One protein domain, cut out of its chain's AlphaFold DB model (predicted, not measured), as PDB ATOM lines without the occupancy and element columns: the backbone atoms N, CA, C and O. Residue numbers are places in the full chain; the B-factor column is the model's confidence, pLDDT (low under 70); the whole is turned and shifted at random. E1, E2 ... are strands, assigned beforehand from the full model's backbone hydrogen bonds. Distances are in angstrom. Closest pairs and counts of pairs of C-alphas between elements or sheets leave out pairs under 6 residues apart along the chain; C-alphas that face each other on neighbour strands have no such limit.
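This is residues 336 to 367 and 523 to 569 of the 678 residues of an uncharacterized protein of Cupriavidus sp (UniProt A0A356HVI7). An arm, its residues 342 to 347 sticking out, leads into a sandwich: the pair E2 E5 faces part of the sheet E1 E6 E3 E4. The printed part has 79 residues, under half in six named strands, E1 to E6 in order: all strand, both sheets antiparallel. It is compact, radius of gyration of the C-alphas 13.2 A, spanning 44 by 23 by 23 A.

E6, residues 564 to 568, neighbours E1, 358 to 362, and E3, 535 to 540: within hydrogen-bond range, N 361 to O 566 is 2.8 A, N 539 to O 565 2.9 A. E3 and E4, 543 to 549, form a hairpin, N 540 to O 543 2.8 A. E2, 523 to 526, neighbours E5, 554 to 561: N 525 to O 555 is 3.0 A.

E1 begins at C-alpha 358 (149.767, 120.354, 114.254) and E6 ends at C-alpha 568 (145.027, 121.068, 114.564).

C-alphas 367 and 523, across the cut, are 19.5 A apart. Residues 341 to 348 have pLDDT under 70.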
ATOM      1  N   SER A 336     159.332 122.396 106.701       86.50
ATOM      2  CA  SER A 336     160.430 123.353 106.573       86.50
ATOM      3  C   SER A 336     159.980 124.774 106.918       86.50
ATOM      4  O   SER A 336     158.970 125.271 106.412       86.50
ATOM      5  N   ARG A 337     160.789 125.471 107.721       81.12
ATOM      6  CA  ARG A 337     160.571 126.880 108.095       81.12
ATOM      7  C   ARG A 337     160.859 127.858 106.951       81.12
ATOM      8  O   ARG A 337     160.521 129.028 107.077       81.12
ATOM      9  N   GLN A 338     161.457 127.404 105.845       76.19
ATOM     10  CA  GLN A 338     161.799 128.272 104.713       76.19
ATOM     11  C   GLN A 338     160.569 128.766 103.935       76.19
ATOM     12  O   GLN A 338     160.651 129.797 103.277       76.19
ATOM     13  N   MET A 339     159.431 128.055 103.985       82.75
ATOM     14  CA  MET A 339     158.172 128.442 103.308       82.75
ATOM     15  C   MET A 339     158.348 128.794 101.817       82.75
ATOM     16  O   MET A 339     157.652 129.640 101.262       82.75
ATOM     17  N   GLY A 340     159.302 128.140 101.146       71.69
ATOM     18  CA  GLY A 340     159.630 128.408  99.746       71.69
ATOM     19  C   GLY A 340     160.473 129.657  99.482       71.69
ATOM     20  O   GLY A 340     160.750 129.910  98.313       71.69
ATOM     21  N   GLY A 341     160.871 130.396 100.519       69.06
ATOM     22  CA  GLY A 341     161.835 131.487 100.428       69.06
ATOM     23  C   GLY A 341     163.272 130.977 100.318       69.06
ATOM     24  O   GLY A 341     163.610 129.906 100.824       69.06
ATOM     25  N   ASP A 342     164.116 131.767  99.660       66.19
ATOM     26  CA  ASP A 342     165.550 131.521  99.523       66.19
ATOM     27  C   ASP A 342     166.312 132.848  99.699       66.19
ATOM     28  O   ASP A 342     166.379 133.666  98.772       66.19
ATOM     29  N   PRO A 343     166.904 133.087 100.884       58.72
ATOM     30  CA  PRO A 343     167.620 134.326 101.160       58.72
ATOM     31  C   PRO A 343     168.906 134.473 100.336       58.72
ATOM     32  O   PRO A 343     169.386 135.595 100.185       58.72
ATOM     33  N   THR A 344     169.460 133.394  99.766       59.28
ATOM     34  CA  THR A 344     170.696 133.461  98.961       59.28
ATOM     35  C   THR A 344     170.487 134.177  97.627       59.28
ATOM     36  O   THR A 344     171.415 134.788  97.098       59.28
ATOM     37  N   ILE A 345     169.252 134.155  97.120       60.75
ATOM     38  CA  ILE A 345     168.825 134.833  95.888       60.75
ATOM     39  C   ILE A 345     167.788 135.938  96.147       60.75
ATOM     40  O   ILE A 345     167.250 136.506  95.199       60.75
ATOM     41  N   GLY A 346     167.502 136.252  97.417       60.34
ATOM     42  CA  GLY A 346     166.536 137.283  97.809       60.34
ATOM     43  C   GLY A 346     165.072 136.921  97.538       60.34
ATOM     44  O   GLY A 346     164.244 137.821  97.409       60.34
ATOM     45  N   LEU A 347     164.741 135.629  97.431       67.12
ATOM     46  CA  LEU A 347     163.366 135.164  97.260       67.12
ATOM     47  C   LEU A 347     162.643 135.204  98.622       67.12
ATOM     48  O   LEU A 347     163.062 134.485  99.534       67.12
ATOM     49  N   PRO A 348     161.577 136.011  98.788       68.00
ATOM     50  CA  PRO A 348     160.859 136.105 100.055       68.00
ATOM     51  C   PRO A 348     160.106 134.810 100.383       68.00
ATOM     52  O   PRO A 348     159.725 134.047  99.493       68.00
ATOM     53  N   ALA A 349     159.869 134.577 101.674       76.31
ATOM     54  CA  ALA A 349     159.008 133.495 102.138       76.31
ATOM     55  C   ALA A 349     157.548 133.718 101.704       76.31
ATOM     56  O   ALA A 349     157.031 134.834 101.780       76.31
ATOM     57  N   ASP A 350     156.870 132.645 101.287       79.44
ATOM     58  CA  ASP A 350     155.472 132.692 100.859       79.44
ATOM     59  C   ASP A 350     154.553 132.214 101.998       79.44
ATOM     60  O   ASP A 350     154.567 131.025 102.339       79.44
ATOM     61  N   PRO A 351     153.709 133.092 102.578       81.75
ATOM     62  CA  PRO A 351     152.802 132.704 103.653       81.75
ATOM     63  C   PRO A 351     151.793 131.632 103.231       81.75
ATOM     64  O   PRO A 351     151.316 130.901 104.088       81.75
ATOM     65  N   SER A 352     151.476 131.471 101.940       82.12
ATOM     66  CA  SER A 352     150.594 130.392 101.464       82.12
ATOM     67  C   SER A 352     151.218 128.998 101.563       82.12
ATOM     68  O   SER A 352     150.519 127.991 101.454       82.12
ATOM     69  N   ARG A 353     152.531 128.932 101.807       84.69
ATOM     70  CA  ARG A 353     153.293 127.699 102.025       84.69
ATOM     71  C   ARG A 353     153.594 127.445 103.500       84.69
ATOM     72  O   ARG A 353     154.378 126.544 103.790       84.69
ATOM     73  N   ALA A 354     153.016 128.220 104.417       86.81
ATOM     74  CA  ALA A 354     153.202 127.997 105.842       86.81
ATOM     75  C   ALA A 354     152.515 126.700 106.306       86.81
ATOM     76  O   ALA A 354     151.459 126.301 105.813       86.81
ATOM     77  N   TRP A 355     153.155 126.043 107.271       89.94
ATOM     78  CA  TRP A 355     152.710 124.804 107.916       89.94
ATOM     79  C   TRP A 355     152.736 124.990 109.437       89.94
ATOM     80  O   TRP A 355     153.330 124.217 110.180       89.94
ATOM     81  N   CYS A 356     152.135 126.084 109.899       91.75
ATOM     82  CA  CYS A 356     152.046 126.428 111.317       91.75
ATOM     83  C   CYS A 356     150.795 125.793 111.943       91.75
ATOM     84  O   CYS A 356     149.941 126.484 112.484       91.75
ATOM     85  N   VAL A 357     150.662 124.476 111.793       93.62
ATOM     86  CA  VAL A 357     149.574 123.657 112.345       93.62
ATOM     87  C   VAL A 357     150.144 122.334 112.840       93.62
ATOM     88  O   VAL A 357     151.161 121.868 112.324       93.62
ATOM     89  N   ASP A 358     149.468 121.715 113.800       94.12
ATOM     90  CA  ASP A 358     149.767 120.354 114.254       94.12
ATOM     91  C   ASP A 358     148.987 119.326 113.406       94.12
ATOM     92  O   ASP A 358     147.912 119.634 112.887       94.12
ATOM     93  N   ALA A 359     149.533 118.124 113.195       93.75
ATOM     94  CA  ALA A 359     148.943 117.066 112.359       93.75
ATOM     95  C   ALA A 359     148.456 117.538 110.966       93.75
ATOM     96  O   ALA A 359     147.419 117.093 110.455       93.75
ATOM     97  N   GLY A 360     149.179 118.489 110.368       93.62
ATOM     98  CA  GLY A 360     148.754 119.181 109.155       93.62
ATOM     99  C   GLY A 360     148.654 118.289 107.916       93.62
ATOM    100  O   GLY A 360     149.426 117.350 107.728       93.62
ATOM    101  N   LEU A 361     147.740 118.639 107.013       93.62
ATOM    102  CA  LEU A 361     147.647 118.111 105.658       93.62
ATOM    103  C   LEU A 361     147.404 119.260 104.675       93.62
ATOM    104  O   LEU A 361     146.511 120.088 104.865       93.62
ATOM    105  N   GLN A 362     148.178 119.290 103.591       92.31
ATOM    106  CA  GLN A 362     147.924 120.187 102.468       92.31
ATOM    107  C   GLN A 362     147.031 119.494 101.441       92.31
ATOM    108  O   GLN A 362     147.338 118.391 100.980       92.31
ATOM    109  N   TYR A 363     145.944 120.164 101.055       92.19
ATOM    110  CA  TYR A 363     145.104 119.697  99.963       92.19
ATOM    111  C   TYR A 363     145.924 119.661  98.661       92.19
ATOM    112  O   TYR A 363     146.679 120.607  98.402       92.19
ATOM    113  N   PRO A 364     145.827 118.594  97.846       91.19
ATOM    114  CA  PRO A 364     146.746 118.388  96.734       91.19
ATOM    115  C   PRO A 364     146.788 119.557  95.749       91.19
ATOM    116  O   PRO A 364     145.782 119.925  95.142       91.19
ATOM    117  N   LEU A 365     147.991 120.091  95.532       91.31
ATOM    118  CA  LEU A 365     148.264 121.010  94.433       91.31
ATOM    119  C   LEU A 365     148.501 120.210  93.153       91.31
ATOM    120  O   LEU A 365     149.321 119.288  93.130       91.31
ATOM    121  N   ASN A 366     147.837 120.590  92.063       93.56
ATOM    122  CA  ASN A 366     148.072 119.963  90.770       93.56
ATOM    123  C   ASN A 366     149.369 120.515  90.161       93.56
ATOM    124  O   ASN A 366     149.462 121.689  89.790       93.56
ATOM    125  N   LYS A 367     150.385 119.653  90.091       93.88
ATOM    126  CA  LYS A 367     151.729 119.954  89.587       93.88
ATOM    127  C   LYS A 367     151.991 119.145  88.315       93.88
ATOM    128  O   LYS A 367     152.400 117.986  88.414       93.88
ATOM    129  N   THR A 523     135.919 124.684  97.252       94.38
ATOM    130  CA  THR A 523     135.201 125.041  98.490       94.38
ATOM    131  C   THR A 523     135.028 123.863  99.448       94.38
ATOM    132  O   THR A 523     134.685 124.076 100.601       94.38
ATOM    133  N   SER A 524     135.257 122.624  99.008       93.38
ATOM    134  CA  SER A 524     135.135 121.420  99.838       93.38
ATOM    135  C   SER A 524     136.460 120.676  99.857       93.38
ATOM    136  O   SER A 524     137.045 120.438  98.802       93.38
ATOM    137  N   ILE A 525     136.907 120.286 101.048       93.62
ATOM    138  CA  ILE A 525     138.202 119.640 101.276       93.62
ATOM    139  C   ILE A 525     137.945 118.304 101.949       93.62
ATOM    140  O   ILE A 525     137.387 118.279 103.037       93.62
ATOM    141  N   SER A 526     138.371 117.215 101.318       93.56
ATOM    142  CA  SER A 526     138.264 115.848 101.838       93.56
ATOM    143  C   SER A 526     139.640 115.248 102.144       93.56
ATOM    144  O   SER A 526     140.658 115.779 101.700       93.56
ATOM    145  N   GLY A 527     139.668 114.097 102.823       92.62
ATOM    146  CA  GLY A 527     140.902 113.370 103.160       92.62
ATOM    147  C   GLY A 527     141.463 113.716 104.541       92.62
ATOM    148  O   GLY A 527     142.622 113.435 104.818       92.62
ATOM    149  N   LEU A 528     140.643 114.323 105.401       94.88
ATOM    150  CA  LEU A 528     140.980 114.700 106.776       94.88
ATOM    151  C   LEU A 528     140.522 113.634 107.782       94.88
ATOM    152  O   LEU A 528     140.129 113.955 108.902       94.88
ATOM    153  N   ASP A 529     140.512 112.359 107.385       93.44
ATOM    154  CA  ASP A 529     140.011 111.260 108.220       93.44
ATOM    155  C   ASP A 529     140.778 111.135 109.548       93.44
ATOM    156  O   ASP A 529     140.189 110.764 110.564       93.44
ATOM    157  N   HIS A 530     142.065 111.506 109.566       93.00
ATOM    158  CA  HIS A 530     142.905 111.526 110.770       93.00
ATOM    159  C   HIS A 530     142.537 112.633 111.766       93.00
ATOM    160  O   HIS A 530     142.934 112.556 112.922       93.00
ATOM    161  N   LEU A 531     141.759 113.630 111.339       94.44
ATOM    162  CA  LEU A 531     141.288 114.747 112.165       94.44
ATOM    163  C   LEU A 531     139.774 114.700 112.391       94.44
ATOM    164  O   LEU A 531     139.184 115.677 112.844       94.44
ATOM    165  N   ASN A 532     139.109 113.593 112.049       94.38
ATOM    166  CA  ASN A 532     137.655 113.517 112.118       94.38
ATOM    167  C   ASN A 532     137.135 113.761 113.547       94.38
ATOM    168  O   ASN A 532     137.550 113.090 114.490       94.38
ATOM    169  N   GLY A 533     136.203 114.708 113.693       91.94
ATOM    170  CA  GLY A 533     135.662 115.146 114.983       91.94
ATOM    171  C   GLY A 533     136.454 116.259 115.678       91.94
ATOM    172  O   GLY A 533     135.957 116.807 116.658       91.94
ATOM    173  N   GLN A 534     137.631 116.630 115.167       94.06
ATOM    174  CA  GLN A 534     138.465 117.686 115.737       94.06
ATOM    175  C   GLN A 534     138.138 119.063 115.148       94.06
ATOM    176  O   GLN A 534     137.656 119.180 114.016       94.06
ATOM    177  N   VAL A 535     138.406 120.114 115.926       95.25
ATOM    178  CA  VAL A 535     138.403 121.502 115.439       95.25
ATOM    179  C   VAL A 535     139.749 121.776 114.783       95.25
ATOM    180  O   VAL A 535     140.786 121.520 115.386       95.25
ATOM    181  N   VAL A 536     139.735 122.296 113.559       95.75
ATOM    182  CA  VAL A 536     140.939 122.535 112.759       95.75
ATOM    183  C   VAL A 536     141.136 124.013 112.444       95.75
ATOM    184  O   VAL A 536     140.179 124.742 112.168       95.75
ATOM    185  N   SER A 537     142.399 124.434 112.447       95.69
ATOM    186  CA  SER A 537     142.857 125.700 111.878       95.69
ATOM    187  C   SER A 537     143.153 125.521 110.391       95.69
ATOM    188  O   SER A 537     143.694 124.499 109.961       95.69
ATOM    189  N   ILE A 538     142.779 126.524 109.596       94.94
ATOM    190  CA  ILE A 538     142.826 126.454 108.136       94.94
ATOM    191  C   ILE A 538     143.579 127.667 107.599       94.94
ATOM    192  O   ILE A 538     143.191 128.814 107.821       94.94
ATOM    193  N   LEU A 539     144.638 127.396 106.843       93.12
ATOM    194  CA  LEU A 539     145.366 128.383 106.062       93.12
ATOM    195  C   LEU A 539     145.015 128.195 104.584       93.12
ATOM    196  O   LEU A 539     145.280 127.138 104.015       93.12
ATOM    197  N   ALA A 540     144.427 129.211 103.956       91.81
ATOM    198  CA  ALA A 540     143.942 129.156 102.582       91.81
ATOM    199  C   ALA A 540     144.456 130.353 101.764       91.81
ATOM    200  O   ALA A 540     144.208 131.511 102.100       91.81
ATOM    201  N   ASP A 541     145.219 130.075 100.704       87.81
ATOM    202  CA  ASP A 541     145.906 131.054  99.851       87.81
ATOM    203  C   ASP A 541     146.684 132.116 100.657       87.81
ATOM    204  O   ASP A 541     146.702 133.298 100.322       87.81
ATOM    205  N   GLY A 542     147.312 131.689 101.758       84.75
ATOM    206  CA  GLY A 542     148.077 132.569 102.642       84.75
ATOM    207  C   GLY A 542     147.221 133.460 103.539       84.75
ATOM    208  O   GLY A 542     147.756 134.406 104.104       84.75
ATOM    209  N   ASN A 543     145.923 133.187 103.697       86.62
ATOM    210  CA  ASN A 543     145.022 133.852 104.641       86.62
ATOM    211  C   ASN A 543     144.431 132.844 105.628       86.62
ATOM    212  O   ASN A 543     144.294 131.664 105.315       86.62
ATOM    213  N   VAL A 544     144.070 133.315 106.818       91.06
ATOM    214  CA  VAL A 544     143.426 132.476 107.833       91.06
ATOM    215  C   VAL A 544     141.942 132.370 107.501       91.06
ATOM    216  O   VAL A 544     141.260 133.387 107.371       91.06
ATOM    217  N   ALA A 545     141.449 131.145 107.335       92.44
ATOM    218  CA  ALA A 545     140.021 130.879 107.228       92.44
ATOM    219  C   ALA A 545     139.449 130.539 108.619       92.44
ATOM    220  O   ALA A 545     140.190 130.056 109.480       92.44
ATOM    221  N   PRO A 546     138.146 130.775 108.866       93.88
ATOM    222  CA  PRO A 546     137.522 130.425 110.138       93.88
ATOM    223  C   PRO A 546     137.724 128.948 110.484       93.88
ATOM    224  O   PRO A 546     137.606 128.085 109.611       93.88
ATOM    225  N   GLN A 547     137.987 128.657 111.760       95.31
ATOM    226  CA  GLN A 547     138.106 127.282 112.239       95.31
ATOM    227  C   GLN A 547     136.818 126.496 111.987       95.31
ATOM    228  O   GLN A 547     135.710 127.028 112.106       95.31
ATOM    229  N   GLN A 548     136.963 125.215 111.657       95.25
ATOM    230  CA  GLN A 548     135.841 124.314 111.398       95.25
ATOM    231  C   GLN A 548     136.035 122.984 112.109       95.25
ATOM    232  O   GLN A 548     137.155 122.589 112.410       95.25
ATOM    233  N   THR A 549     134.939 122.274 112.362       95.56
ATOM    234  CA  THR A 549     134.998 120.885 112.823       95.56
ATOM    235  C   THR A 549     135.005 119.954 111.622       95.56
ATOM    236  O   THR A 549     134.161 120.085 110.733       95.56
ATOM    237  N   VAL A 550     135.925 118.993 111.605       96.00
ATOM    238  CA  VAL A 550     135.975 117.972 110.556       96.00
ATOM    239  C   VAL A 550     134.827 116.987 110.749       96.00
ATOM    240  O   VAL A 550     134.702 116.362 111.804       96.00
ATOM    241  N   VAL A 551     134.008 116.815 109.712       94.69
ATOM    242  CA  VAL A 551     132.876 115.880 109.715       94.69
ATOM    243  C   VAL A 551     132.994 114.943 108.521       94.69
ATOM    244  O   VAL A 551     133.026 115.387 107.377       94.69
ATOM    245  N   ASN A 552     133.038 113.637 108.791       92.31
ATOM    246  CA  ASN A 552     133.254 112.585 107.790       92.31
ATOM    247  C   ASN A 552     134.514 112.839 106.940       92.31
ATOM    248  O   ASN A 552     134.468 112.746 105.714       92.31
ATOM    249  N   GLY A 553     135.608 113.239 107.595       92.88
ATOM    250  CA  GLY A 553     136.891 113.505 106.936       92.88
ATOM    251  C   GLY A 553     136.885 114.715 105.992       92.88
ATOM    252  O   GLY A 553     137.738 114.791 105.103       92.88
ATOM    253  N   SER A 554     135.928 115.642 106.146       95.00
ATOM    254  CA  SER A 554     135.752 116.798 105.261       95.00
ATOM    255  C   SER A 554     135.433 118.106 106.000       95.00
ATOM    256  O   SER A 554     134.881 118.089 107.104       95.00
ATOM    257  N   VAL A 555     135.762 119.236 105.364       96.06
ATOM    258  CA  VAL A 555     135.429 120.617 105.774       96.06
ATOM    259  C   VAL A 555     134.986 121.452 104.558       96.06
ATOM    260  O   VAL A 555     135.284 121.102 103.413       96.06
ATOM    261  N   THR A 556     134.242 122.546 104.772       94.62
ATOM    262  CA  THR A 556     133.661 123.375 103.693       94.62
ATOM    263  C   THR A 556     133.934 124.858 103.908       94.62
ATOM    264  O   THR A 556     133.456 125.449 104.868       94.62
ATOM    265  N   LEU A 557     134.639 125.488 102.978       93.19
ATOM    266  CA  LEU A 557     135.039 126.890 103.041       93.19
ATOM    267  C   LEU A 557     133.958 127.845 102.510       93.19
ATOM    268  O   LEU A 557     133.085 127.472 101.728       93.19
ATOM    269  N   ASP A 558     134.048 129.104 102.935       91.00
ATOM    270  CA  ASP A 558     133.140 130.204 102.586       91.00
ATOM    271  C   ASP A 558     133.302 130.699 101.140       91.00
ATOM    272  O   ASP A 558     132.347 131.158 100.510       91.00
ATOM    273  N   ARG A 559     134.515 130.577 100.603       90.69
ATOM    274  CA  ARG A 559     134.867 130.862  99.210       90.69
ATOM    275  C   ARG A 559     135.845 129.817  98.685       90.69
ATOM    276  O   ARG A 559     136.354 128.990  99.436       90.69
ATOM    277  N   ALA A 560     136.070 129.830  97.376       91.50
ATOM    278  CA  ALA A 560     136.981 128.893  96.736       91.50
ATOM    279  C   ALA A 560     138.440 129.343  96.907       91.50
ATOM    280  O   ALA A 560     138.754 130.505  96.649       91.50
ATOM    281  N   TYR A 561     139.315 128.415  97.294       91.81
ATOM    282  CA  TYR A 561     140.754 128.646  97.461       91.81
ATOM    283  C   TYR A 561     141.560 127.551  96.768       91.81
ATOM    284  O   TYR A 561     141.039 126.467  96.503       91.81
ATOM    285  N   SER A 562     142.831 127.817  96.470       91.56
ATOM    286  CA  SER A 562     143.660 126.911  95.655       91.56
ATOM    287  C   SER A 562     144.797 126.217  96.414       91.56
ATOM    288  O   SER A 562     145.047 125.042  96.173       91.56
ATOM    289  N   ALA A 563     145.477 126.901  97.335       90.75
ATOM    290  CA  ALA A 563     146.487 126.338  98.228       90.75
ATOM    291  C   ALA A 563     145.940 126.327  99.650       90.75
ATOM    292  O   ALA A 563     145.759 127.383 100.251       90.75
ATOM    293  N   ILE A 564     145.643 125.138 100.167       93.62
ATOM    294  CA  ILE A 564     144.962 124.990 101.450       93.62
ATOM    295  C   ILE A 564     145.735 124.012 102.329       93.62
ATOM    296  O   ILE A 564     145.962 122.872 101.927       93.62
ATOM    297  N   THR A 565     146.099 124.453 103.527       94.75
ATOM    298  CA  THR A 565     146.707 123.633 104.578       94.75
ATOM    299  C   THR A 565     145.759 123.606 105.773       94.75
ATOM    300  O   THR A 565     145.322 124.655 106.246       94.75
ATOM    301  N   VAL A 566     145.426 122.408 106.249       96.00
ATOM    302  CA  VAL A 566     144.502 122.179 107.368       96.00
ATOM    303  C   VAL A 566     145.210 121.358 108.432       96.00
ATOM    304  O   VAL A 566     145.865 120.378 108.097       96.00
ATOM    305  N   GLY A 567     145.059 121.715 109.701       95.94
ATOM    306  CA  GLY A 567     145.576 120.918 110.811       95.94
ATOM    307  C   GLY A 567     144.970 121.337 112.140       95.94
ATOM    308  O   GLY A 567     144.127 122.233 112.200       95.94
ATOM    309  N   LEU A 568     145.394 120.685 113.211       95.25
ATOM    310  CA  LEU A 568     145.027 121.068 114.564       95.25
ATOM    311  C   LEU A 568     145.599 122.462 114.894       95.25
ATOM    312  O   LEU A 568     146.713 122.792 114.463       95.25
ATOM    313  N   PRO A 569     144.849 123.300 115.630       94.62
ATOM    314  CA  PRO A 569     145.345 124.581 116.111       94.62
ATOM    315  C   PRO A 569     146.592 124.386 116.974       94.62
ATOM    316  O   PRO A 569     146.608 123.535 117.860       94.62
TER     317      PRO A 569